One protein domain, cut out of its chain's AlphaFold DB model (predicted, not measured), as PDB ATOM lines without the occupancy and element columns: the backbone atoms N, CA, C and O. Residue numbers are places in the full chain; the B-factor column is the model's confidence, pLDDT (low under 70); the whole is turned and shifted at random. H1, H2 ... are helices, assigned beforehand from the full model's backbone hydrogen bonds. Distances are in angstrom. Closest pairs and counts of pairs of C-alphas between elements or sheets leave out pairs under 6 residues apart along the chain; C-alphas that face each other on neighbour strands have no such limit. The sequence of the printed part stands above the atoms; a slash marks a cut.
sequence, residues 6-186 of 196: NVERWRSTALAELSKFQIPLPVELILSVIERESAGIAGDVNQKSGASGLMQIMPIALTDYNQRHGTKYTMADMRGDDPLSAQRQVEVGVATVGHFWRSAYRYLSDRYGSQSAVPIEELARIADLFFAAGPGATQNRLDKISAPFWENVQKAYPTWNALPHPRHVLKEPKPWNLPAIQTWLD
ATOM      1  N   ASN A   6       0.345  55.584  19.796       96.38
ATOM      2  CA  ASN A   6      -0.408  56.413  18.851       96.38
ATOM      3  C   ASN A   6      -1.891  56.026  18.734       96.38
ATOM      4  O   ASN A   6      -2.699  56.885  18.404       96.38
ATOM      5  N   VAL A   7      -2.255  54.784  19.051       97.94
ATOM      6  CA  VAL A   7      -3.647  54.318  19.128       97.94
ATOM      7  C   VAL A   7      -4.176  54.455  20.557       97.94
ATOM      8  O   VAL A   7      -5.237  55.030  20.781       97.94
ATOM      9  N   GLU A   8      -3.406  53.986  21.540       98.12
ATOM     10  CA  GLU A   8      -3.787  53.934  22.956       98.12
ATOM     11  C   GLU A   8      -4.156  55.312  23.527       98.12
ATOM     12  O   GLU A   8      -5.064  55.420  24.352       98.12
ATOM     13  N   ARG A   9      -3.524  56.390  23.037       97.69
ATOM     14  CA  ARG A   9      -3.855  57.775  23.420       97.69
ATOM     15  C   ARG A   9      -5.328  58.154  23.201       97.69
ATOM     16  O   ARG A   9      -5.791  59.100  23.828       97.69
ATOM     17  N   TRP A  10      -6.053  57.443  22.334       98.31
ATOM     18  CA  TRP A  10      -7.463  57.705  22.028       98.31
ATOM     19  C   TRP A  10      -8.438  56.962  22.946       98.31
ATOM     20  O   TRP A  10      -9.646  57.168  22.837       98.31
ATOM     21  N   ARG A  11      -7.954  56.120  23.873       98.44
ATOM     22  CA  ARG A  11      -8.809  55.311  24.759       98.44
ATOM     23  C   ARG A  11      -9.787  56.155  25.566       98.44
ATOM     24  O   ARG A  11     -10.962  55.808  25.639       98.44
ATOM     25  N   SER A  12      -9.317  57.236  26.188       98.31
ATOM     26  CA  SER A  12     -10.163  58.096  27.023       98.31
ATOM     27  C   SER A  12     -11.272  58.756  26.203       98.31
ATOM     28  O   SER A  12     -12.428  58.738  26.619       98.31
ATOM     29  N   THR A  13     -10.945  59.256  25.009       98.56
ATOM     30  CA  THR A  13     -11.919  59.818  24.065       98.56
ATOM     31  C   THR A  13     -12.921  58.754  23.613       98.56
ATOM     32  O   THR A  13     -14.122  58.977  23.704       98.56
ATOM     33  N   ALA A  14     -12.462  57.564  23.215       98.62
ATOM     34  CA  ALA A  14     -13.345  56.474  22.801       98.62
ATOM     35  C   ALA A  14     -14.284  56.011  23.930       98.62
ATOM     36  O   ALA A  14     -15.466  55.785  23.682       98.62
ATOM     37  N   LEU A  15     -13.798  55.922  25.174       98.62
ATOM     38  CA  LEU A  15     -14.629  55.630  26.349       98.62
ATOM     39  C   LEU A  15     -15.690  56.708  26.586       98.62
ATOM     40  O   LEU A  15     -16.844  56.377  26.863       98.62
ATOM     41  N   ALA A  16     -15.310  57.982  26.477       98.62
ATOM     42  CA  ALA A  16     -16.234  59.094  26.652       98.62
ATOM     43  C   ALA A  16     -17.360  59.049  25.609       98.62
ATOM     44  O   ALA A  16     -18.530  59.154  25.975       98.62
ATOM     45  N   GLU A  17     -17.031  58.812  24.337       98.62
ATOM     46  CA  GLU A  17     -18.031  58.737  23.267       98.62
ATOM     47  C   GLU A  17     -18.906  57.474  23.379       98.62
ATOM     48  O   GLU A  17     -20.125  57.562  23.232       98.62
ATOM     49  N   LEU A  18     -18.341  56.310  23.733       98.69
ATOM     50  CA  LEU A  18     -19.130  55.098  24.013       98.69
ATOM     51  C   LEU A  18     -20.148  55.337  25.136       98.69
ATOM     52  O   LEU A  18     -21.315  54.968  25.005       98.69
ATOM     53  N   SER A  19     -19.717  55.995  26.216       98.31
ATOM     54  CA  SER A  19     -20.577  56.357  27.346       98.31
ATOM     55  C   SER A  19     -21.671  57.346  26.936       98.31
ATOM     56  O   SER A  19     -22.850  57.109  27.198       98.31
ATOM     57  N   LYS A  20     -21.304  58.413  26.213       98.06
ATOM     58  CA  LYS A  20     -22.227  59.436  25.699       98.06
ATOM     59  C   LYS A  20     -23.352  58.833  24.856       98.06
ATOM     60  O   LYS A  20     -24.506  59.217  25.016       98.06
ATOM     61  N   PHE A  21     -23.028  57.881  23.981       97.50
ATOM     62  CA  PHE A  21     -24.015  57.195  23.143       97.50
ATOM     63  C   PHE A  21     -24.659  55.974  23.814       97.50
ATOM     64  O   PHE A  21     -25.489  55.310  23.188       97.50
ATOM     65  N   GLN A  22     -24.292  55.671  25.064       97.56
ATOM     66  CA  GLN A  22     -24.758  54.500  25.809       97.56
ATOM     67  C   GLN A  22     -24.562  53.194  25.021       97.56
ATOM     68  O   GLN A  22     -25.443  52.336  24.964       97.56
ATOM     69  N   ILE A  23     -23.409  53.064  24.362       98.12
ATOM     70  CA  ILE A  23     -23.037  51.896  23.567       98.12
ATOM     71  C   ILE A  23     -22.195  50.972  24.461       98.12
ATOM     72  O   ILE A  23     -21.057  51.315  24.782       98.12
ATOM     73  N   PRO A  24     -22.691  49.783  24.852       98.00
ATOM     74  CA  PRO A  24     -21.997  48.864  25.757       98.00
ATOM     75  C   PRO A  24     -20.948  47.998  25.033       98.00
ATOM     76  O   PRO A  24     -20.734  46.841  25.393       98.00
ATOM     77  N   LEU A  25     -20.324  48.528  23.979       98.31
ATOM     78  CA  LEU A  25     -19.243  47.850  23.267       98.31
ATOM     79  C   LEU A  25     -17.907  48.130  23.972       98.31
ATOM     80  O   LEU A  25     -17.713  49.225  24.501       98.31
ATOM     81  N   PRO A  26     -16.974  47.165  23.991       98.06
ATOM     82  CA  PRO A  26     -15.678  47.360  24.622       98.06
ATOM     83  C   PRO A  26     -14.852  48.399  23.858       98.06
ATOM     84  O   PRO A  26     -14.830  48.402  22.625       98.06
ATOM     85  N   VAL A  27     -14.119  49.253  24.576       98.50
ATOM     86  CA  VAL A  27     -13.254  50.271  23.956       98.50
ATOM     87  C   VAL A  27     -12.165  49.645  23.082       98.50
ATOM     88  O   VAL A  27     -11.779  50.222  22.071       98.50
ATOM     89  N   GLU A  28     -11.735  48.424  23.400       98.38
ATOM     90  CA  GLU A  28     -10.816  47.617  22.595       98.38
ATOM     91  C   GLU A  28     -11.321  47.440  21.159       98.38
ATOM     92  O   GLU A  28     -10.526  47.406  20.222       98.38
ATOM     93  N   LEU A  29     -12.638  47.358  20.943       98.50
ATOM     94  CA  LEU A  29     -13.188  47.309  19.591       98.50
ATOM     95  C   LEU A  29     -12.888  48.610  18.837       98.50
ATOM     96  O   LEU A  29     -12.366  48.562  17.728       98.50
ATOM     97  N   ILE A  30     -13.154  49.760  19.459       98.62
ATOM     98  CA  ILE A  30     -12.932  51.080  18.854       98.62
ATOM     99  C   ILE A  30     -11.447  51.315  18.579       98.62
ATOM    100  O   ILE A  30     -11.088  51.749  17.488       98.62
ATOM    101  N   LEU A  31     -10.570  50.963  19.522       98.62
ATOM    102  CA  LEU A  31      -9.121  51.072  19.332       98.62
ATOM    103  C   LEU A  31      -8.617  50.169  18.201       98.62
ATOM    104  O   LEU A  31      -7.770  50.598  17.427       98.62
ATOM    105  N   SER A  32      -9.176  48.964  18.055       98.44
ATOM    106  CA  SER A  32      -8.818  48.063  16.948       98.44
ATOM    107  C   SER A  32      -9.267  48.616  15.588       98.44
ATOM    108  O   SER A  32      -8.563  48.441  14.596       98.44
ATOM    109  N   VAL A  33     -10.411  49.312  15.532       98.44
ATOM    110  CA  VAL A  33     -10.847  50.029  14.321       98.44
ATOM    111  C   VAL A  33      -9.906  51.198  14.026       98.44
ATOM    112  O   VAL A  33      -9.428  51.312  12.906       98.44
ATOM    113  N   ILE A  34      -9.564  52.025  15.022       98.69
ATOM    114  CA  ILE A  34      -8.624  53.148  14.840       98.69
ATOM    115  C   ILE A  34      -7.252  52.661  14.352       98.69
ATOM    116  O   ILE A  34      -6.669  53.242  13.436       98.69
ATOM    117  N   GLU A  35      -6.733  51.587  14.949       98.31
ATOM    118  CA  GLU A  35      -5.479  50.962  14.528       98.31
ATOM    119  C   GLU A  35      -5.548  50.506  13.069       98.31
ATOM    120  O   GLU A  35      -4.645  50.808  12.287       98.31
ATOM    121  N   ARG A  36      -6.639  49.827  12.694       97.62
ATOM    122  CA  ARG A  36      -6.836  49.314  11.339       97.62
ATOM    123  C   ARG A  36      -6.935  50.423  10.296       97.62
ATOM    124  O   ARG A  36      -6.392  50.271   9.202       97.62
ATOM    125  N   GLU A  37      -7.674  51.472  10.621       97.88
ATOM    126  CA  GLU A  37      -8.145  52.454   9.653       97.88
ATOM    127  C   GLU A  37      -7.162  53.610   9.449       97.88
ATOM    128  O   GLU A  37      -7.015  54.101   8.335       97.88
ATOM    129  N   SER A  38      -6.449  54.026  10.496       98.12
ATOM    130  CA  SER A  38      -5.542  55.185  10.426       98.12
ATOM    131  C   SER A  38      -4.208  54.975  11.133       98.12
ATOM    132  O   SER A  38      -3.397  55.898  11.195       98.12
ATOM    133  N   ALA A  39      -3.987  53.813  11.757       97.81
ATOM    134  CA  ALA A  39      -2.904  53.619  12.718       97.81
ATOM    135  C   ALA A  39      -2.877  54.718  13.809       97.81
ATOM    136  O   ALA A  39      -1.815  55.097  14.300       97.81
ATOM    137  N   GLY A  40      -4.039  55.265  14.189       98.00
ATOM    138  CA  GLY A  40      -4.142  56.334  15.188       98.00
ATOM    139  C   GLY A  40      -3.744  57.732  14.706       98.00
ATOM    140  O   GLY A  40      -3.534  58.611  15.547       98.00
ATOM    141  N   ILE A  41      -3.635  57.952  13.392       98.31
ATOM    142  CA  ILE A  41      -3.325  59.254  12.789       98.31
ATOM    143  C   ILE A  41      -4.628  60.035  12.575       98.31
ATOM    144  O   ILE A  41      -5.471  59.668  11.756       98.31
ATOM    145  N   ALA A  42      -4.807  61.122  13.329       98.25
ATOM    146  CA  ALA A  42      -5.949  62.013  13.145       98.25
ATOM    147  C   ALA A  42      -5.854  62.748  11.805       98.25
ATOM    148  O   ALA A  42      -4.766  63.113  11.365       98.25
ATOM    149  N   GLY A  43      -7.003  62.945  11.161       97.75
ATOM    150  CA  GLY A  43      -7.086  63.636   9.878       97.75
ATOM    151  C   GLY A  43      -6.546  62.861   8.669       97.75
ATOM    152  O   GLY A  43      -6.554  63.411   7.571       97.75
ATOM    153  N   ASP A  44      -6.112  61.604   8.835       98.00
ATOM    154  CA  ASP A  44      -5.634  60.774   7.721       98.00
ATOM    155  C   ASP A  44      -6.685  60.671   6.606       98.00
ATOM    156  O   ASP A  44      -7.879  60.598   6.883       98.00
ATOM    157  N   VAL A  45      -6.266  60.677   5.338       97.62
ATOM    158  CA  VAL A  45      -7.192  60.700   4.195       97.62
ATOM    159  C   VAL A  45      -6.848  59.617   3.197       97.62
ATOM    160  O   VAL A  45      -5.826  59.678   2.504       97.62
ATOM    161  N   ASN A  46      -7.785  58.695   3.003       95.69
ATOM    162  CA  ASN A  46      -7.720  57.767   1.892       95.69
ATOM    163  C   ASN A  46      -7.999  58.502   0.574       95.69
ATOM    164  O   ASN A  46      -9.142  58.830   0.251       95.69
ATOM    165  N   GLN A  47      -6.956  58.715  -0.228       94.25
ATOM    166  CA  GLN A  47      -7.038  59.463  -1.491       94.25
ATOM    167  C   GLN A  47      -7.967  58.825  -2.537       94.25
ATOM    168  O   GLN A  47      -8.432  59.506  -3.446       94.25
ATOM    169  N   LYS A  48      -8.248  57.520  -2.428       92.75
ATOM    170  CA  LYS A  48      -9.100  56.804  -3.383       92.75
ATOM    171  C   LYS A  48     -10.582  56.908  -3.031       92.75
ATOM    172  O   LYS A  48     -11.401  57.074  -3.929       92.75
ATOM    173  N   SER A  49     -10.936  56.745  -1.758       91.25
ATOM    174  CA  SER A  49     -12.338  56.730  -1.310       91.25
ATOM    175  C   SER A  49     -12.813  58.063  -0.735       91.25
ATOM    176  O   SER A  49     -14.018  58.290  -0.639       91.25
ATOM    177  N   GLY A  50     -11.890  58.935  -0.330       94.38
ATOM    178  CA  GLY A  50     -12.196  60.142   0.432       94.38
ATOM    179  C   GLY A  50     -12.579  59.872   1.888       94.38
ATOM    180  O   GLY A  50     -12.985  60.816   2.567       94.38
ATOM    181  N   ALA A  51     -12.451  58.626   2.363       96.62
ATOM    182  CA  ALA A  51     -12.558  58.288   3.777       96.62
ATOM    183  C   ALA A  51     -11.538  59.104   4.582       96.62
ATOM    184  O   ALA A  51     -10.441  59.381   4.086       96.62
ATOM    185  N   SER A  52     -11.921  59.592   5.764       98.19
ATOM    186  CA  SER A  52     -11.064  60.508   6.522       98.19
ATOM    187  C   SER A  52     -11.096  60.289   8.032       98.19
ATOM    188  O   SER A  52     -12.119  59.913   8.607       98.19
ATOM    189  N   GLY A  53      -9.973  60.596   8.669       98.38
ATOM    190  CA  GLY A  53      -9.798  60.647  10.107       98.38
ATOM    191  C   GLY A  53      -9.502  59.300  10.754       98.38
ATOM    192  O   GLY A  53      -9.304  58.281  10.094       98.38
ATOM    193  N   LEU A  54      -9.520  59.304  12.087       98.56
ATOM    194  CA  LEU A  54      -9.104  58.174  12.923       98.56
ATOM    195  C   LEU A  54      -9.794  56.846  12.588       98.56
ATOM    196  O   LEU A  54      -9.187  55.788  12.733       98.56
ATOM    197  N   MET A  55     -11.050  56.903  12.149       98.56
ATOM    198  CA  MET A  55     -11.874  55.739  11.816       98.56
ATOM    199  C   MET A  55     -12.333  55.764  10.347       98.56
ATOM    200  O   MET A  55     -13.362  55.181  10.034       98.56
ATOM    201  N   GLN A  56     -11.619  56.473   9.458       98.00
ATOM    202  CA  GLN A  56     -11.863  56.497   8.004       98.00
ATOM    203  C   GLN A  56     -13.345  56.717   7.633       98.00
ATOM    204  O   GLN A  56     -13.967  55.974   6.872       98.00
ATOM    205  N   ILE A  57     -13.931  57.788   8.172       97.69
ATOM    206  CA  ILE A  57     -15.339  58.130   7.968       97.69
ATOM    207  C   ILE A  57     -15.577  58.544   6.517       97.69
ATOM    208  O   ILE A  57     -14.949  59.468   5.998       97.69
ATOM    209  N   MET A  58     -16.530  57.877   5.868       96.25
ATOM    210  CA  MET A  58     -16.987  58.222   4.524       96.25
ATOM    211  C   MET A  58     -17.935  59.437   4.550       96.25
ATOM    212  O   MET A  58     -18.756  59.539   5.465       96.25
ATOM    213  N   PRO A  59     -17.952  60.295   3.509       95.06
ATOM    214  CA  PRO A  59     -18.869  61.442   3.435       95.06
ATOM    215  C   PRO A  59     -20.352  61.090   3.629       95.06
ATOM    216  O   PRO A  59     -21.103  61.841   4.253       95.06
ATOM    217  N   ILE A  60     -20.778  59.924   3.133       94.31
ATOM    218  CA  ILE A  60     -22.155  59.445   3.308       94.31
ATOM    219  C   ILE A  60     -22.463  59.073   4.767       94.31
ATOM    220  O   ILE A  60     -23.548  59.380   5.249       94.31
ATOM    221  N   ALA A  61     -21.500  58.491   5.490       95.25
ATOM    222  CA  ALA A  61     -21.651  58.164   6.908       95.25
ATOM    223  C   ALA A  61     -21.700  59.435   7.768       95.25
ATOM    224  O   ALA A  61     -22.522  59.530   8.674       95.25
ATOM    225  N   LEU A  62     -20.892  60.448   7.433       97.69
ATOM    226  CA  LEU A  62     -20.958  61.758   8.084       97.69
ATOM    227  C   LEU A  62     -22.310  62.448   7.844       97.69
ATOM    228  O   LEU A  62     -22.873  63.047   8.756       97.69
ATOM    229  N   THR A  63     -22.845  62.342   6.625       97.31
ATOM    230  CA  THR A  63     -24.163  62.893   6.279       97.31
ATOM    231  C   THR A  63     -25.270  62.235   7.101       97.31
ATOM    232  O   THR A  63     -26.074  62.943   7.705       97.31
ATOM    233  N   ASP A  64     -25.283  60.902   7.177       95.69
ATOM    234  CA  ASP A  64     -26.228  60.150   8.011       95.69
ATOM    235  C   ASP A  64     -26.092  60.513   9.501       95.69
ATOM    236  O   ASP A  64     -27.086  60.795  10.171       95.69
ATOM    237  N   TYR A  65     -24.861  60.588  10.012       97.62
ATOM    238  CA  TYR A  65     -24.601  61.016  11.385       97.62
ATOM    239  C   TYR A  65     -25.180  62.412  11.659       97.62
ATOM    240  O   TYR A  65     -25.942  62.586  12.612       97.62
ATOM    241  N   ASN A  66     -24.886  63.392  10.800       98.38
ATOM    242  CA  ASN A  66     -25.390  64.755  10.948       98.38
ATOM    243  C   ASN A  66     -26.921  64.804  10.981       98.38
ATOM    244  O   ASN A  66     -27.501  65.496  11.817       98.38
ATOM    245  N   GLN A  67     -27.581  64.033  10.113       97.56
ATOM    246  CA  GLN A  67     -29.040  63.937  10.080       97.56
ATOM    247  C   GLN A  67     -29.610  63.341  11.372       97.56
ATOM    248  O   GLN A  67     -30.576  63.874  11.914       97.56
ATOM    249  N   ARG A  68     -29.006  62.266  11.898       95.62
ATOM    250  CA  ARG A  68     -29.480  61.590  13.120       95.62
ATOM    251  C   ARG A  68     -29.218  62.375  14.401       95.62
ATOM    252  O   ARG A  68     -29.967  62.220  15.363       95.62
ATOM    253  N   HIS A  69     -28.157  63.178  14.428       96.75
ATOM    254  CA  HIS A  69     -27.690  63.861  15.635       96.75
ATOM    255  C   HIS A  69     -27.910  65.382  15.614       96.75
ATOM    256  O   HIS A  69     -27.603  66.049  16.597       96.75
ATOM    257  N   GLY A  70     -28.463  65.941  14.529       96.81
ATOM    258  CA  GLY A  70     -28.736  67.377  14.413       96.81
ATOM    259  C   GLY A  70     -27.471  68.239  14.344       96.81
ATOM    260  O   GLY A  70     -27.500  69.416  14.700       96.81
ATOM    261  N   THR A  71     -26.354  67.657  13.910       97.56
ATOM    262  CA  THR A  71     -25.052  68.324  13.796       97.56
ATOM    263  C   THR A  71     -24.802  68.804  12.362       97.56
ATOM    264  O   THR A  71     -25.562  68.528  11.433       97.56
ATOM    265  N   LYS A  72     -23.742  69.598  12.179       97.69
ATOM    266  CA  LYS A  72     -23.329  70.149  10.876       97.69
ATOM    267  C   LYS A  72     -21.831  69.963  10.643       97.69
ATOM    268  O   LYS A  72     -21.164  70.865  10.143       97.69
ATOM    269  N   TYR A  73     -21.296  68.821  11.063       98.44
ATOM    270  CA  TYR A  73     -19.892  68.511  10.829       98.44
ATOM    271  C   TYR A  73     -19.632  68.341   9.333       98.44
ATOM    272  O   TYR A  73     -20.482  67.887   8.568       98.44
ATOM    273  N   THR A  74     -18.439  68.711   8.911       98.12
ATOM    274  CA  THR A  74     -17.995  68.691   7.523       98.12
ATOM    275  C   THR A  74     -16.844  67.708   7.352       98.12
ATOM    276  O   THR A  74     -16.227  67.263   8.320       98.12
ATOM    277  N   MET A  75     -16.491  67.388   6.106       97.56
ATOM    278  CA  MET A  75     -15.285  66.594   5.862       97.56
ATOM    279  C   MET A  75     -14.005  67.321   6.294       97.56
ATOM    280  O   MET A  75     -13.002  66.652   6.495       97.56
ATOM    281  N   ALA A  76     -14.013  68.649   6.470       97.94
ATOM    282  CA  ALA A  76     -12.867  69.354   7.044       97.94
ATOM    283  C   ALA A  76     -12.646  68.951   8.512       97.94
ATOM    284  O   ALA A  76     -11.516  68.677   8.894       97.94
ATOM    285  N   ASP A  77     -13.718  68.781   9.293       98.31
ATOM    286  CA  ASP A  77     -13.636  68.289  10.677       98.31
ATOM    287  C   ASP A  77     -13.073  66.860  10.749       98.31
ATOM    288  O   ASP A  77     -12.342  66.502  11.671       98.31
ATOM    289  N   MET A  78     -13.379  66.028   9.750       98.50
ATOM    290  CA  MET A  78     -12.849  64.660   9.667       98.50
ATOM    291  C   MET A  78     -11.396  64.604   9.179       98.50
ATOM    292  O   MET A  78     -10.762  63.559   9.285       98.50
ATOM    293  N   ARG A  79     -10.877  65.707   8.632       98.38
ATOM    294  CA  ARG A  79      -9.520  65.832   8.076       98.38
ATOM    295  C   ARG A  79      -8.584  66.664   8.949       98.38
ATOM    296  O   ARG A  79      -7.385  66.657   8.705       98.38
ATOM    297  N   GLY A  80      -9.114  67.383   9.937       97.69
ATOM    298  CA  GLY A  80      -8.305  68.124  10.897       97.69
ATOM    299  C   GLY A  80      -7.527  67.187  11.821       97.69
ATOM    300  O   GLY A  80      -8.015  66.126  12.209       97.69
ATOM    301  N   ASP A  81      -6.317  67.582  12.187       97.44
ATOM    302  CA  ASP A  81      -5.441  66.864  13.119       97.44
ATOM    303  C   ASP A  81      -5.404  67.507  14.519       97.44
ATOM    304  O   ASP A  81      -4.788  66.971  15.446       97.44
ATOM    305  N   ASP A  82      -6.101  68.631  14.697       97.69
ATOM    306  CA  ASP A  82      -6.235  69.312  15.976       97.69
ATOM    307  C   ASP A  82      -7.097  68.503  16.975       97.69
ATOM    308  O   ASP A  82      -7.903  67.652  16.576       97.69
ATOM    309  N   PRO A  83      -6.970  68.754  18.295       96.62
ATOM    310  CA  PRO A  83      -7.678  67.977  19.311       96.62
ATOM    311  C   PRO A  83      -9.204  67.953  19.161       96.62
ATOM    312  O   PRO A  83      -9.823  66.932  19.464       96.62
ATOM    313  N   LEU A  84      -9.815  69.048  18.698       97.62
ATOM    314  CA  LEU A  84     -11.264  69.135  18.532       97.62
ATOM    315  C   LEU A  84     -11.716  68.316  17.318       97.62
ATOM    316  O   LEU A  84     -12.673  67.547  17.420       97.62
ATOM    317  N   SER A  85     -11.006  68.423  16.194       98.19
ATOM    318  CA  SER A  85     -11.254  67.597  15.006       98.19
ATOM    319  C   SER A  85     -11.067  66.107  15.300       98.19
ATOM    320  O   SER A  85     -11.921  65.290  14.951       98.19
ATOM    321  N   ALA A  86     -10.006  65.740  16.022       97.94
ATOM    322  CA  ALA A  86      -9.764  64.358  16.421       97.94
ATOM    323  C   ALA A  86     -10.872  63.811  17.338       97.94
ATOM    324  O   ALA A  86     -11.331  62.683  17.146       97.94
ATOM    325  N   GLN A  87     -11.365  64.613  18.290       98.38
ATOM    326  CA  GLN A  87     -12.521  64.232  19.103       98.38
ATOM    327  C   GLN A  87     -13.756  63.971  18.231       98.38
ATOM    328  O   GLN A  87     -14.401  62.935  18.387       98.38
ATOM    329  N   ARG A  88     -14.058  64.865  17.280       98.62
ATOM    330  CA  ARG A  88     -15.190  64.705  16.350       98.62
ATOM    331  C   ARG A  88     -15.061  63.441  15.496       98.62
ATOM    332  O   ARG A  88     -16.060  62.774  15.251       98.62
ATOM    333  N   GLN A  89     -13.852  63.076  15.070       98.75
ATOM    334  CA  GLN A  89     -13.611  61.834  14.322       98.75
ATOM    335  C   GLN A  89     -13.980  60.593  15.145       98.75
ATOM    336  O   GLN A  89     -14.655  59.699  14.631       98.75
ATOM    337  N   VAL A  90     -13.583  60.548  16.423       98.81
ATOM    338  CA  VAL A  90     -13.953  59.447  17.331       98.81
ATOM    339  C   VAL A  90     -15.455  59.458  17.616       98.81
ATOM    340  O   VAL A  90     -16.083  58.405  17.565       98.81
ATOM    341  N   GLU A  91     -16.051  60.628  17.854       98.75
ATOM    342  CA  GLU A  91     -17.493  60.789  18.075       98.75
ATOM    343  C   GLU A  91     -18.311  60.192  16.919       98.75
ATOM    344  O   GLU A  91     -19.169  59.327  17.130       98.75
ATOM    345  N   VAL A  92     -18.019  60.617  15.686       98.69
ATOM    346  CA  VAL A  92     -18.724  60.144  14.488       98.69
ATOM    347  C   VAL A  92     -18.470  58.654  14.265       98.69
ATOM    348  O   VAL A  92     -19.405  57.904  13.964       98.69
ATOM    349  N   GLY A  93     -17.230  58.195  14.440       98.62
ATOM    350  CA  GLY A  93     -16.870  56.793  14.260       98.62
ATOM    351  C   GLY A  93     -17.543  55.857  15.260       98.62
ATOM    352  O   GLY A  93     -18.124  54.853  14.851       98.62
ATOM    353  N   VAL A  94     -17.572  56.209  16.547       98.81
ATOM    354  CA  VAL A  94     -18.260  55.429  17.589       98.81
ATOM    355  C   VAL A  94     -19.765  55.358  17.322       98.81
ATOM    356  O   VAL A  94     -20.349  54.271  17.366       98.81
ATOM    357  N   ALA A  95     -20.399  56.482  16.973       98.44
ATOM    358  CA  ALA A  95     -21.817  56.500  16.619       98.44
ATOM    359  C   ALA A  95     -22.120  55.647  15.371       98.44
ATOM    360  O   ALA A  95     -23.149  54.966  15.312       98.44
ATOM    361  N   THR A  96     -21.220  55.656  14.384       98.06
ATOM    362  CA  THR A  96     -21.325  54.854  13.155       98.06
ATOM    363  C   THR A  96     -21.183  53.360  13.446       98.06
ATOM    364  O   THR A  96     -22.024  52.570  13.012       98.06
ATOM    365  N   VAL A  97     -20.195  52.963  14.257       98.25
ATOM    366  CA  VAL A  97     -20.036  51.577  14.727       98.25
ATOM    367  C   VAL A  97     -21.302  51.109  15.446       98.25
ATOM    368  O   VAL A  97     -21.842  50.057  15.107       98.25
ATOM    369  N   GLY A  98     -21.835  51.905  16.378       97.94
ATOM    370  CA  GLY A  98     -23.071  51.568  17.089       97.94
ATOM    371  C   GLY A  98     -24.274  51.384  16.156       97.94
ATOM    372  O   GLY A  98     -25.059  50.444  16.312       97.94
ATOM    373  N   HIS A  99     -24.405  52.251  15.149       96.88
ATOM    374  CA  HIS A  99     -25.453  52.149  14.136       96.88
ATOM    375  C   HIS A  99     -25.337  50.863  13.299       96.88
ATOM    376  O   HIS A  99     -26.340  50.168  13.092       96.88
ATOM    377  N   PHE A 100     -24.133  50.505  12.849       97.12
ATOM    378  CA  PHE A 100     -23.925  49.290  12.059       97.12
ATOM    379  C   PHE A 100     -24.060  48.011  12.873       97.12
ATOM    380  O   PHE A 100     -24.614  47.046  12.357       97.12
ATOM    381  N   TRP A 101     -23.689  48.017  14.153       97.81
ATOM    382  CA  TRP A 101     -23.975  46.908  15.064       97.81
ATOM    383  C   TRP A 101     -25.473  46.630  15.189       97.81
ATOM    384  O   TRP A 101     -25.910  45.496  15.012       97.81
ATOM    385  N   ARG A 102     -26.289  47.665  15.411       96.19
ATOM    386  CA  ARG A 102     -27.753  47.511  15.469       96.19
ATOM    387  C   ARG A 102     -28.346  47.061  14.134       96.19
ATOM    388  O   ARG A 102     -29.267  46.248  14.105       96.19
ATOM    389  N   SER A 103     -27.821  47.576  13.026       95.38
ATOM    390  CA  SER A 103     -28.275  47.206  11.682       95.38
ATOM    391  C   SER A 103     -27.916  45.763  11.327       95.38
ATOM    392  O   SER A 103     -28.758  45.043  10.791       95.38
ATOM    393  N   ALA A 104     -26.706  45.320  11.670       96.12
ATOM    394  CA  ALA A 104     -26.269  43.941  11.505       96.12
ATOM    395  C   ALA A 104     -27.056  42.991  12.413       96.12
ATOM    396  O   ALA A 104     -27.443  41.921  11.958       96.12
ATOM    397  N   TYR A 105     -27.359  43.392  13.653       95.25
ATOM    398  CA  TYR A 105     -28.188  42.597  14.561       95.25
ATOM    399  C   TYR A 105     -29.580  42.371  13.987       95.25
ATOM    400  O   TYR A 105     -29.971  41.225  13.820       95.25
ATOM    401  N   ARG A 106     -30.282  43.441  13.589       93.12
ATOM    402  CA  ARG A 106     -31.596  43.343  12.933       93.12
ATOM    403  C   ARG A 106     -31.555  42.403  11.731       93.12
ATOM    404  O   ARG A 106     -32.342  41.468  11.654       93.12
ATOM    405  N   TYR A 107     -30.584  42.616  10.845       94.06
ATOM    406  CA  TYR A 107     -30.396  41.771   9.673       94.06
ATOM    407  C   TYR A 107     -30.188  40.295  10.051       94.06
ATOM    408  O   TYR A 107     -30.887  39.425   9.546       94.06
ATOM    409  N   LEU A 108     -29.263  39.986  10.963       93.38
ATOM    410  CA  LEU A 108     -28.978  38.606  11.359       93.38
ATOM    411  C   LEU A 108     -30.125  37.958  12.137       93.38
ATOM    412  O   LEU A 108     -30.382  36.775  11.936       93.38
ATOM    413  N   SER A 109     -30.836  38.705  12.982       91.06
ATOM    414  CA  SER A 109     -32.024  38.219  13.689       91.06
ATOM    415  C   SER A 109     -33.124  37.798  12.718       91.06
ATOM    416  O   SER A 109     -33.708  36.730  12.891       91.06
ATOM    417  N   ASP A 110     -33.360  38.580  11.661       89.38
ATOM    418  CA  ASP A 110     -34.325  38.222  10.617       89.38
ATOM    419  C   ASP A 110     -33.865  36.986   9.826       89.38
ATOM    420  O   ASP A 110     -34.669  36.120   9.481       89.38
ATOM    421  N   ARG A 111     -32.555  36.867   9.573       90.06
ATOM    422  CA  ARG A 111     -31.966  35.773   8.785       90.06
ATOM    423  C   ARG A 111     -31.832  34.449   9.541       90.06
ATOM    424  O   ARG A 111     -31.954  33.402   8.913       90.06
ATOM    425  N   TYR A 112     -31.573  34.471  10.848       85.62
ATOM    426  CA  TYR A 112     -31.488  33.267  11.692       85.62
ATOM    427  C   TYR A 112     -32.846  32.844  12.269       85.62
ATOM    428  O   TYR A 112     -32.994  31.710  12.729       85.62
ATOM    429  N   GLY A 113     -33.848  33.723  12.203       77.06
ATOM    430  CA  GLY A 113     -35.194  33.470  12.697       77.06
ATOM    431  C   GLY A 113     -35.331  33.632  14.213       77.06
ATOM    432  O   GLY A 113     -34.360  33.705  14.965       77.06
ATOM    433  N   SER A 114     -36.580  33.661  14.684       64.25
ATOM    434  CA  SER A 114     -36.954  33.980  16.074       64.25
ATOM    435  C   SER A 114     -36.485  32.974  17.135       64.25
ATOM    436  O   SER A 114     -36.623  33.244  18.327       64.25
ATOM    437  N   GLN A 115     -35.945  31.827  16.716       55.50
ATOM    438  CA  GLN A 115     -35.533  30.728  17.592       55.50
ATOM    439  C   GLN A 115     -34.024  30.689  17.868       55.50
ATOM    440  O   GLN A 115     -33.598  29.923  18.729       55.50
ATOM    441  N   SER A 116     -33.216  31.505  17.181       64.94
ATOM    442  CA  SER A 116     -31.756  31.488  17.327       64.94
ATOM    443  C   SER A 116     -31.229  32.839  17.796       64.94
ATOM    444  O   SER A 116     -31.421  33.861  17.138       64.94
ATOM    445  N   ALA A 117     -30.532  32.851  18.935       82.06
ATOM    446  CA  ALA A 117     -29.755  34.016  19.341       82.06
ATOM    447  C   ALA A 117     -28.624  34.248  18.328       82.06
ATOM    448  O   ALA A 117     -27.960  33.299  17.911       82.06
ATOM    449  N   VAL A 118     -28.391  35.504  17.942       89.44
ATOM    450  CA  VAL A 118     -27.267  35.861  17.070       89.44
ATOM    451  C   VAL A 118     -25.974  35.756  17.889       89.44
ATOM    452  O   VAL A 118     -25.830  36.502  18.859       89.44
ATOM    453  N   PRO A 119     -25.018  34.870  17.545       93.12
ATOM    454  CA  PRO A 119     -23.767  34.784  18.292       93.12
ATOM    455  C   PRO A 119     -22.983  36.096  18.192       93.12
ATOM    456  O   PRO A 119     -22.864  36.667  17.107       93.12
ATOM    457  N   ILE A 120     -22.411  36.559  19.309       94.81
ATOM    458  CA  ILE A 120     -21.721  37.859  19.377       94.81
ATOM    459  C   ILE A 120     -20.585  37.985  18.357       94.81
ATOM    460  O   ILE A 120     -20.413  39.036  17.750       94.81
ATOM    461  N   GLU A 121     -19.851  36.900  18.122       94.94
ATOM    462  CA  GLU A 121     -18.738  36.861  17.174       94.94
ATOM    463  C   GLU A 121     -19.216  36.981  15.722       94.94
ATOM    464  O   GLU A 121     -18.579  37.638  14.901       94.94
ATOM    465  N   GLU A 122     -20.366  36.385  15.406       95.00
ATOM    466  CA  GLU A 122     -20.994  36.509  14.091       95.00
ATOM    467  C   GLU A 122     -21.502  37.932  13.879       95.00
ATOM    468  O   GLU A 122     -21.212  38.556  12.857       95.00
ATOM    469  N   LEU A 123     -22.177  38.487  14.888       96.69
ATOM    470  CA  LEU A 123     -22.619  39.873  14.868       96.69
ATOM    471  C   LEU A 123     -21.449  40.837  14.673       96.69
ATOM    472  O   LEU A 123     -21.517  41.693  13.796       96.69
ATOM    473  N   ALA A 124     -20.373  40.684  15.445       97.88
ATOM    474  CA  ALA A 124     -19.209  41.557  15.373       97.88
ATOM    475  C   ALA A 124     -18.588  41.554  13.970       97.88
ATOM    476  O   ALA A 124     -18.286  42.617  13.433       97.88
ATOM    477  N   ARG A 125     -18.453  40.380  13.338       97.81
ATOM    478  CA  ARG A 125     -17.879  40.260  11.987       97.81
ATOM    479  C   ARG A 125     -18.760  40.887  10.918       97.81
ATOM    480  O   ARG A 125     -18.251  41.565  10.031       97.81
ATOM    481  N   ILE A 126     -20.074  40.679  10.989       97.56
ATOM    482  CA  ILE A 126     -21.001  41.264  10.015       97.56
ATOM    483  C   ILE A 126     -21.153  42.774  10.229       97.56
ATOM    484  O   ILE A 126     -21.171  43.519   9.252       97.56
ATOM    485  N   ALA A 127     -21.200  43.245  11.475       98.06
ATOM    486  CA  ALA A 127     -21.216  44.673  11.789       98.06
ATOM    487  C   ALA A 127     -19.949  45.380  11.288       98.06
ATOM    488  O   ALA A 127     -20.021  46.484  10.751       98.06
ATOM    489  N   ASP A 128     -18.801  44.723  11.405       98.06
ATOM    490  CA  ASP A 128     -17.534  45.227  10.892       98.06
ATOM    491  C   ASP A 128     -17.479  45.221   9.348       98.06
ATOM    492  O   ASP A 128     -17.001  46.177   8.741       98.06
ATOM    493  N   LEU A 129     -18.090  44.235   8.676       97.94
ATOM    494  CA  LEU A 129     -18.301  44.300   7.222       97.94
ATOM    495  C   LEU A 129     -19.240  45.444   6.812       97.94
ATOM    496  O   LEU A 129     -18.998  46.095   5.795       97.94
ATOM    497  N   PHE A 130     -20.295  45.716   7.588       97.50
ATOM    498  CA  PHE A 130     -21.180  46.861   7.345       97.50
ATOM    499  C   PHE A 130     -20.403  48.176   7.454       97.50
ATOM    500  O   PHE A 130     -20.649  49.081   6.661       97.50
ATOM    501  N   PHE A 131     -19.449  48.256   8.383       96.50
ATOM    502  CA  PHE A 131     -18.543  49.390   8.517       96.50
ATOM    503  C   PHE A 131     -17.599  49.522   7.314       96.50
ATOM    504  O   PHE A 131     -17.602  50.551   6.645       96.50
ATOM    505  N   ALA A 132     -16.865  48.459   6.978       95.69
ATOM    506  CA  ALA A 132     -15.817  48.497   5.957       95.69
ATOM    507  C   ALA A 132     -16.338  48.565   4.508       95.69
ATOM    508  O   ALA A 132     -15.690  49.137   3.631       95.69
ATOM    509  N   ALA A 133     -17.486  47.945   4.219       94.94
ATOM    510  CA  ALA A 133     -18.031  47.824   2.861       94.94
ATOM    511  C   ALA A 133     -19.394  48.504   2.670       94.94
ATOM    512  O   ALA A 133     -19.899  48.559   1.545       94.94
ATOM    513  N   GLY A 134     -19.998  49.007   3.744       94.25
ATOM    514  CA  GLY A 134     -21.351  49.547   3.745       94.25
ATOM    515  C   GLY A 134     -22.429  48.465   3.939       94.25
ATOM    516  O   GLY A 134     -22.283  47.328   3.463       94.25
ATOM    517  N   PRO A 135     -23.556  48.804   4.595       94.31
ATOM    518  CA  PRO A 135     -24.620  47.854   4.915       94.31
ATOM    519  C   PRO A 135     -25.300  47.290   3.663       94.31
ATOM    520  O   PRO A 135     -25.412  46.078   3.538       94.31
ATOM    521  N   GLY A 136     -25.686  48.132   2.696       94.56
ATOM    522  CA  GLY A 136     -26.411  47.675   1.502       94.56
ATOM    523  C   GLY A 136     -25.590  46.732   0.614       94.56
ATOM    524  O   GLY A 136     -26.080  45.690   0.187       94.56
ATOM    525  N   ALA A 137     -24.312  47.049   0.376       95.00
ATOM    526  CA  ALA A 137     -23.429  46.180  -0.403       95.00
ATOM    527  C   ALA A 137     -23.167  44.844   0.309       95.00
ATOM    528  O   ALA A 137     -23.098  43.799  -0.344       95.00
ATOM    529  N   THR A 138     -23.052  44.876   1.638       97.12
ATOM    530  CA  THR A 138     -22.905  43.668   2.449       97.12
ATOM    531  C   THR A 138     -24.174  42.820   2.409       97.12
ATOM    532  O   THR A 138     -24.095  41.647   2.058       97.12
ATOM    533  N   GLN A 139     -25.347  43.398   2.678       96.94
ATOM    534  CA  GLN A 139     -26.637  42.699   2.644       96.94
ATOM    535  C   GLN A 139     -26.889  42.044   1.283       96.94
ATOM    536  O   GLN A 139     -27.077  40.836   1.226       96.94
ATOM    537  N   ASN A 140     -26.701  42.774   0.178       96.62
ATOM    538  CA  ASN A 140     -26.848  42.232  -1.181       96.62
ATOM    539  C   ASN A 140     -25.985  40.984  -1.456       96.62
ATOM    540  O   ASN A 140     -26.314  40.169  -2.320       96.62
ATOM    541  N   ARG A 141     -24.842  40.841  -0.774       96.50
ATOM    542  CA  ARG A 141     -24.013  39.627  -0.835       96.50
ATOM    543  C   ARG A 141     -24.546  38.555   0.107       96.50
ATOM    544  O   ARG A 141     -24.693  37.403  -0.296       96.50
ATOM    545  N   LEU A 142     -24.823  38.919   1.353       96.44
ATOM    546  CA  LEU A 142     -25.294  37.986   2.371       96.44
ATOM    547  C   LEU A 142     -26.701  37.423   2.061       96.44
ATOM    548  O   LEU A 142     -27.044  36.341   2.532       96.44
ATOM    549  N   ASP A 143     -27.495  38.081   1.219       96.69
ATOM    550  CA  ASP A 143     -28.795  37.603   0.720       96.69
ATOM    551  C   ASP A 143     -28.701  36.427  -0.252       96.69
ATOM    552  O   ASP A 143     -29.663  35.686  -0.428       96.69
ATOM    553  N   LYS A 144     -27.520  36.181  -0.824       96.25
ATOM    554  CA  LYS A 144     -27.298  35.063  -1.756       96.25
ATOM    555  C   LYS A 144     -26.799  33.788  -1.075       96.25
ATOM    556  O   LYS A 144     -26.624  32.773  -1.739       96.25
ATOM    557  N   ILE A 145     -26.529  33.838   0.228       94.12
ATOM    558  CA  ILE A 145     -26.145  32.674   1.038       94.12
ATOM    559  C   ILE A 145     -27.293  32.353   1.983       94.12
ATOM    560  O   ILE A 145     -27.891  33.272   2.521       94.12
ATOM    561  N   SER A 146     -27.621  31.081   2.198       89.06
ATOM    562  CA  SER A 146     -28.766  30.697   3.039       89.06
ATOM    563  C   SER A 146     -28.553  31.070   4.508       89.06
ATOM    564  O   SER A 146     -29.397  31.735   5.109       89.06
ATOM    565  N   ALA A 147     -27.390  30.712   5.054       87.94
ATOM    566  CA  ALA A 147     -27.009  30.964   6.437       87.94
ATOM    567  C   ALA A 147     -25.757  31.861   6.489       87.94
ATOM    568  O   ALA A 147     -24.659  31.367   6.203       87.94
ATOM    569  N   PRO A 148     -25.886  33.157   6.839       91.12
ATOM    570  CA  PRO A 148     -24.791  34.129   6.792       91.12
ATOM    571  C   PRO A 148     -23.774  34.011   7.942       91.12
ATOM    572  O   PRO A 148     -23.265  35.020   8.420       91.12
ATOM    573  N   PHE A 149     -23.440  32.785   8.347       91.94
ATOM    574  CA  PHE A 149     -22.317  32.520   9.242       91.94
ATOM    575  C   PHE A 149     -20.995  32.875   8.566       91.94
ATOM    576  O   PHE A 149     -20.822  32.658   7.364       91.94
ATOM    577  N   TRP A 150     -20.035  33.365   9.339       93.19
ATOM    578  CA  TRP A 150     -18.757  33.874   8.866       93.19
ATOM    579  C   TRP A 150     -18.010  32.892   7.966       93.19
ATOM    580  O   TRP A 150     -17.535  33.280   6.900       93.19
ATOM    581  N   GLU A 151     -17.964  31.614   8.342       94.44
ATOM    582  CA  GLU A 151     -17.355  30.560   7.527       94.44
ATOM    583  C   GLU A 151     -18.007  30.466   6.135       94.44
ATOM    584  O   GLU A 151     -17.317  30.417   5.113       94.44
ATOM    585  N   ASN A 152     -19.340  30.541   6.072       95.06
ATOM    586  CA  ASN A 152     -20.083  30.518   4.813       95.06
ATOM    587  C   ASN A 152     -19.836  31.780   3.984       95.06
ATOM    588  O   ASN A 152     -19.703  31.687   2.764       95.06
ATOM    589  N   VAL A 153     -19.732  32.952   4.623       95.94
ATOM    590  CA  VAL A 153     -19.381  34.208   3.936       95.94
ATOM    591  C   VAL A 153     -18.002  34.088   3.290       95.94
ATOM    592  O   VAL A 153     -17.838  34.423   2.116       95.94
ATOM    593  N   GLN A 154     -17.018  33.578   4.032       96.19
ATOM    594  CA  GLN A 154     -15.654  33.392   3.538       96.19
ATOM    595  C   GLN A 154     -15.594  32.393   2.382       96.19
ATOM    596  O   GLN A 154     -14.911  32.647   1.390       96.19
ATOM    597  N   LYS A 155     -16.332  31.285   2.488       96.50
ATOM    598  CA  LYS A 155     -16.411  30.262   1.442       96.50
ATOM    599  C   LYS A 155     -17.096  30.776   0.174       96.50
ATOM    600  O   LYS A 155     -16.639  30.474  -0.923       96.50
ATOM    601  N   ALA A 156     -18.176  31.544   0.314       96.94
ATOM    602  CA  ALA A 156     -18.931  32.073  -0.820       96.94
ATOM    603  C   ALA A 156     -18.213  33.232  -1.529       96.94
ATOM    604  O   ALA A 156     -18.359  33.401  -2.739       96.94
ATOM    605  N   TYR A 157     -17.434  34.030  -0.789       96.38
ATOM    606  CA  TYR A 157     -16.823  35.260  -1.297       96.38
ATOM    607  C   TYR A 157     -15.328  35.385  -0.978       96.38
ATOM    608  O   TYR A 157     -14.908  36.427  -0.472       96.38
ATOM    609  N   PRO A 158     -14.482  34.394  -1.310       95.88
ATOM    610  CA  PRO A 158     -13.086  34.355  -0.864       95.88
ATOM    611  C   PRO A 158     -12.242  35.545  -1.348       95.88
ATOM    612  O   PRO A 158     -11.238  35.885  -0.728       95.88
ATOM    613  N   THR A 159     -12.651  36.201  -2.437       96.19
ATOM    614  CA  THR A 159     -11.965  37.354  -3.042       96.19
ATOM    615  C   THR A 159     -12.549  38.704  -2.624       96.19
ATOM    616  O   THR A 159     -12.146  39.744  -3.148       96.19
ATOM    617  N   TRP A 160     -13.514  38.730  -1.700       96.06
ATOM    618  CA  TRP A 160     -14.106  39.985  -1.261       96.06
ATOM    619  C   TRP A 160     -13.115  40.777  -0.404       96.06
ATOM    620  O   TRP A 160     -12.760  40.397   0.709       96.06
ATOM    621  N   ASN A 161     -12.693  41.919  -0.943       94.94
ATOM    622  CA  ASN A 161     -11.681  42.808  -0.375       94.94
ATOM    623  C   ASN A 161     -11.983  43.342   1.037       94.94
ATOM    624  O   ASN A 161     -11.064  43.844   1.676       94.94
ATOM    625  N   ALA A 162     -13.221  43.235   1.528       95.56
ATOM    626  CA  ALA A 162     -13.584  43.620   2.892       95.56
ATOM    627  C   ALA A 162     -13.338  42.510   3.931       95.56
ATOM    628  O   ALA A 162     -13.196  42.810   5.113       95.56
ATOM    629  N   LEU A 163     -13.222  41.235   3.526       95.44
ATOM    630  CA  LEU A 163     -12.996  40.111   4.452       95.44
ATOM    631  C   LEU A 163     -11.750  40.229   5.347       95.44
ATOM    632  O   LEU A 163     -11.784  39.705   6.465       95.44
ATOM    633  N   PRO A 164     -10.644  40.870   4.921       96.81
ATOM    634  CA  PRO A 164      -9.516  41.116   5.809       96.81
ATOM    635  C   PRO A 164      -9.839  42.038   6.993       96.81
ATOM    636  O   PRO A 164      -9.139  41.957   8.000       96.81
ATOM    637  N   HIS A 165     -10.865  42.893   6.902       97.25
ATOM    638  CA  HIS A 165     -11.148  43.899   7.927       97.25
ATOM    639  C   HIS A 165     -11.595  43.264   9.262       97.25
ATOM    640  O   HIS A 165     -10.868  43.447  10.248       97.25
ATOM    641  N   PRO A 166     -12.601  42.356   9.305       96.75
ATOM    642  CA  PRO A 166     -12.967  41.686  10.556       96.75
ATOM    643  C   PRO A 166     -11.839  40.839  11.136       96.75
ATOM    644  O   PRO A 166     -11.692  40.750  12.351       96.75
ATOM    645  N   ARG A 167     -11.000  40.232  10.281       94.88
ATOM    646  CA  ARG A 167      -9.838  39.444  10.729       94.88
ATOM    647  C   ARG A 167      -8.817  40.293  11.479       94.88
ATOM    648  O   ARG A 167      -8.127  39.765  12.342       94.88
ATOM    649  N   HIS A 168      -8.697  41.572  11.131       95.75
ATOM    650  CA  HIS A 168      -7.786  42.491  11.794       95.75
ATOM    651  C   HIS A 168      -8.414  43.061  13.069       95.75
ATOM    652  O   HIS A 168      -7.849  42.911  14.148       95.75
ATOM    653  N   VAL A 169      -9.615  43.639  12.965       96.75
ATOM    654  CA  VAL A 169     -10.306  44.284  14.095       96.75
ATOM    655  C   VAL A 169     -10.617  43.288  15.216       96.75
ATOM    656  O   VAL A 169     -10.479  43.599  16.401       96.75
ATOM    657  N   LEU A 170     -10.984  42.056  14.862       96.62
ATOM    658  CA  LEU A 170     -11.350  40.991  15.799       96.62
ATOM    659  C   LEU A 170     -10.244  39.943  15.960       96.62
ATOM    660  O   LEU A 170     -10.522  38.841  16.424       96.62
ATOM    661  N   LYS A 171      -8.996  40.269  15.585       94.62
ATOM    662  CA  LYS A 171      -7.851  39.355  15.724       94.62
ATOM    663  C   LYS A 171      -7.732  38.806  17.148       94.62
ATOM    664  O   LYS A 171      -7.492  37.620  17.338       94.62
ATOM    665  N   GLU A 172      -7.911  39.686  18.125       91.25
ATOM    666  CA  GLU A 172      -7.857  39.355  19.545       91.25
ATOM    667  C   GLU A 172      -9.268  39.306  20.152       91.25
ATOM    668  O   GLU A 172     -10.100  40.157  19.791       91.25
ATOM    669  N   PRO A 173      -9.528  38.391  21.109       91.81
ATOM    670  CA  PRO A 173     -10.787  38.348  21.846       91.81
ATOM    671  C   PRO A 173     -11.109  39.696  22.493       91.81
ATOM    672  O   PRO A 173     -10.227  40.369  23.034       91.81
ATOM    673  N   LYS A 174     -12.381  40.092  22.454       94.88
ATOM    674  CA  LYS A 174     -12.844  41.338  23.073       94.88
ATOM    675  C   LYS A 174     -13.578  41.036  24.384       94.88
ATOM    676  O   LYS A 174     -14.246  40.006  24.481       94.88
ATOM    677  N   PRO A 175     -13.483  41.912  25.398       96.31
ATOM    678  CA  PRO A 175     -14.151  41.713  26.682       96.31
ATOM    679  C   PRO A 175     -15.646  42.056  26.574       96.31
ATOM    680  O   PRO A 175     -16.105  43.097  27.039       96.31
ATOM    681  N   TRP A 176     -16.416  41.201  25.902       96.62
ATOM    682  CA  TRP A 176     -17.838  41.428  25.656       96.62
ATOM    683  C   TRP A 176     -18.664  41.401  26.949       96.62
ATOM    684  O   TRP A 176     -18.689  40.398  27.662       96.62
ATOM    685  N   ASN A 177     -19.441  42.456  27.206       96.81
ATOM    686  CA  ASN A 177     -20.519  42.420  28.194       96.81
ATOM    687  C   ASN A 177     -21.812  41.945  27.513       96.81
ATOM    688  O   ASN A 177     -22.640  42.758  27.098       96.81
ATOM    689  N   LEU A 178     -21.960  40.624  27.351       95.75
ATOM    690  CA  LEU A 178     -23.072  40.035  26.590       95.75
ATOM    691  C   LEU A 178     -24.458  40.485  27.083       95.75
ATOM    692  O   LEU A 178     -25.258  40.880  26.235       95.75
ATOM    693  N   PRO A 179     -24.758  40.517  28.401       95.69
ATOM    694  CA  PRO A 179     -26.059  40.991  28.875       95.69
ATOM    695  C   PRO A 179     -26.350  42.454  28.512       95.69
ATOM    696  O   PRO A 179     -27.453  42.774  28.062       95.69
ATOM    697  N   ALA A 180     -25.366  43.346  28.673       96.50
ATOM    698  CA  ALA A 180     -25.539  44.761  28.351       96.50
ATOM    699  C   ALA A 180     -25.703  44.978  26.842       96.50
ATOM    700  O   ALA A 180     -26.595  45.714  26.421       96.50
ATOM    701  N   ILE A 181     -24.887  44.296  26.028       96.75
ATOM    702  CA  ILE A 181     -24.975  44.347  24.565       96.75
ATOM    703  C   ILE A 181     -26.339  43.843  24.097       96.75
ATOM    704  O   ILE A 181     -27.002  44.539  23.334       96.75
ATOM    705  N   GLN A 182     -26.798  42.692  24.593       94.06
ATOM    706  CA  GLN A 182     -28.097  42.135  24.216       94.06
ATOM    707  C   GLN A 182     -29.245  43.095  24.561       94.06
ATOM    708  O   GLN A 182     -30.077  43.396  23.708       94.06
ATOM    709  N   THR A 183     -29.241  43.652  25.777       93.94
ATOM    710  CA  THR A 183     -30.244  44.638  26.218       93.94
ATOM    711  C   THR A 183     -30.262  45.871  25.308       93.94
ATOM    712  O   THR A 183     -31.321  46.334  24.884       93.94
ATOM    713  N   TRP A 184     -29.082  46.393  24.972       95.44
ATOM    714  CA  TRP A 184     -28.926  47.555  24.098       95.44
ATOM    715  C   TRP A 184     -29.380  47.294  22.654       95.44
ATOM    716  O   TRP A 184     -29.937  48.191  22.010       95.44
ATOM    717  N   LEU A 185     -29.160  46.081  22.143       94.12
ATOM    718  CA  LEU A 185     -29.596  45.657  20.813       94.12
ATOM    719  C   LEU A 185     -31.119  45.484  20.751       94.12
ATOM    720  O   LEU A 185     -31.753  46.038  19.849       94.12
ATOM    721  N   ASP A 186     -31.720  44.809  21.731       89.69
ATOM    722  CA  ASP A 186     -33.169  44.572  21.785       89.69
ATOM    723  C   ASP A 186     -33.976  45.867  21.938       89.69
ATOM    724  O   ASP A 186     -35.037  46.011  21.326       89.69
TER     725      ASP A 186
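What this domain is: This is residues 6 to 186 of the 196 residues of the protein "SLT domain-containing protein" of Chloroflexi bacterium RBG_13_53_26 (UniProt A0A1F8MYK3). One long helix, H5, runs through the domain as a spine, with shorter helices gathered in two groups along it. H1, H3 and H4 pack on its earlier part, with H2 packed on H1; H6 crosses its later part, with H7, H8 and H9 round H6, and H2 meets H9 to bridge the groups. The printed part has 181 residues with ten named helices, H1 to H10 in order along the chain, and no named strand; the class is all helix. It is compact, with a radius of gyration of the C-alphas of 15.8 A and a rounded outline spanning 47 by 36 by 32 A.

Where its parts are: Find C-alpha 11 at (-8.809, 55.311, 24.759), where H1 begins; it runs to residue 20, 14.1 A on. Next come H2, residues 27 to 38, 16.3 A long, and H3, residues 59 to 69, 15.2 A. After H4, residues 75 to 79, go to C-alpha 83 at (-7.678, 67.977, 19.311): from there H5 runs 42.8 A to residue 112. H6, residues 120 to 133, is 19.6 A long. Then read H7 at residues 135 to 142, H8 at 150 to 156, H9 at 164 to 169 and H10 at 178 to 186, ending at C-alpha 186, (-33.169, 44.572, 21.785).

How they stand to each other: Start from the hub, H5, which touches five helices. H1 touches its residues 87 to 95 at a steep tilt of 59 degrees; the closest C-alphas, of Glu 17 and Glu 91, are 5.6 A apart. H2 touches H1, with the C-alphas of Leu 15 and Val 27 closest at 6.0 A. H3 touches H5 about perpendicular at 87 degrees, closest at the C-alphas of Tyr 65 and Val 92, 6.7 A. H4 touches H5, with the C-alphas of Asp 77 and Ser 85 closest at 5.0 A. H6 touches residues 96 to 108 of H5 at a steep tilt of 59 degrees, opposite ways; the C-alphas of Trp 101 and Ala 127 are closest at 4.8 A. H7 only just touches H5, with 3 pairs of C-alphas within 8 A, the closest being Phe 100 and Pro 135 at 7.3 A. H8 only just touches H6, also with 3 pairs, the C-alphas of Glu 122 and Trp 150 closest at 6.3 A. H9 touches H6, closest at the C-alphas of Arg 125 and Pro 166, 5.3 A, and H2, closest at those of Ser 32 and Val 169, 5.0 A. H10 is close to H5 but not clearly touching, with the C-alphas of Arg 102 and Leu 185 closest at 5.9 A. In each of the ten helices every O i to N i+4 pair is within hydrogen-bond range.

The domain as a whole: The two C-alphas farthest apart, those of Asp 82 and Gln 115, are 48.5 A apart. The printed part has no cut. Look at residues 39 to 58 for the one long link, from H2 to H3. The mean pLDDT of the printed part is 95.6, and residues 114 to 116 are under 70.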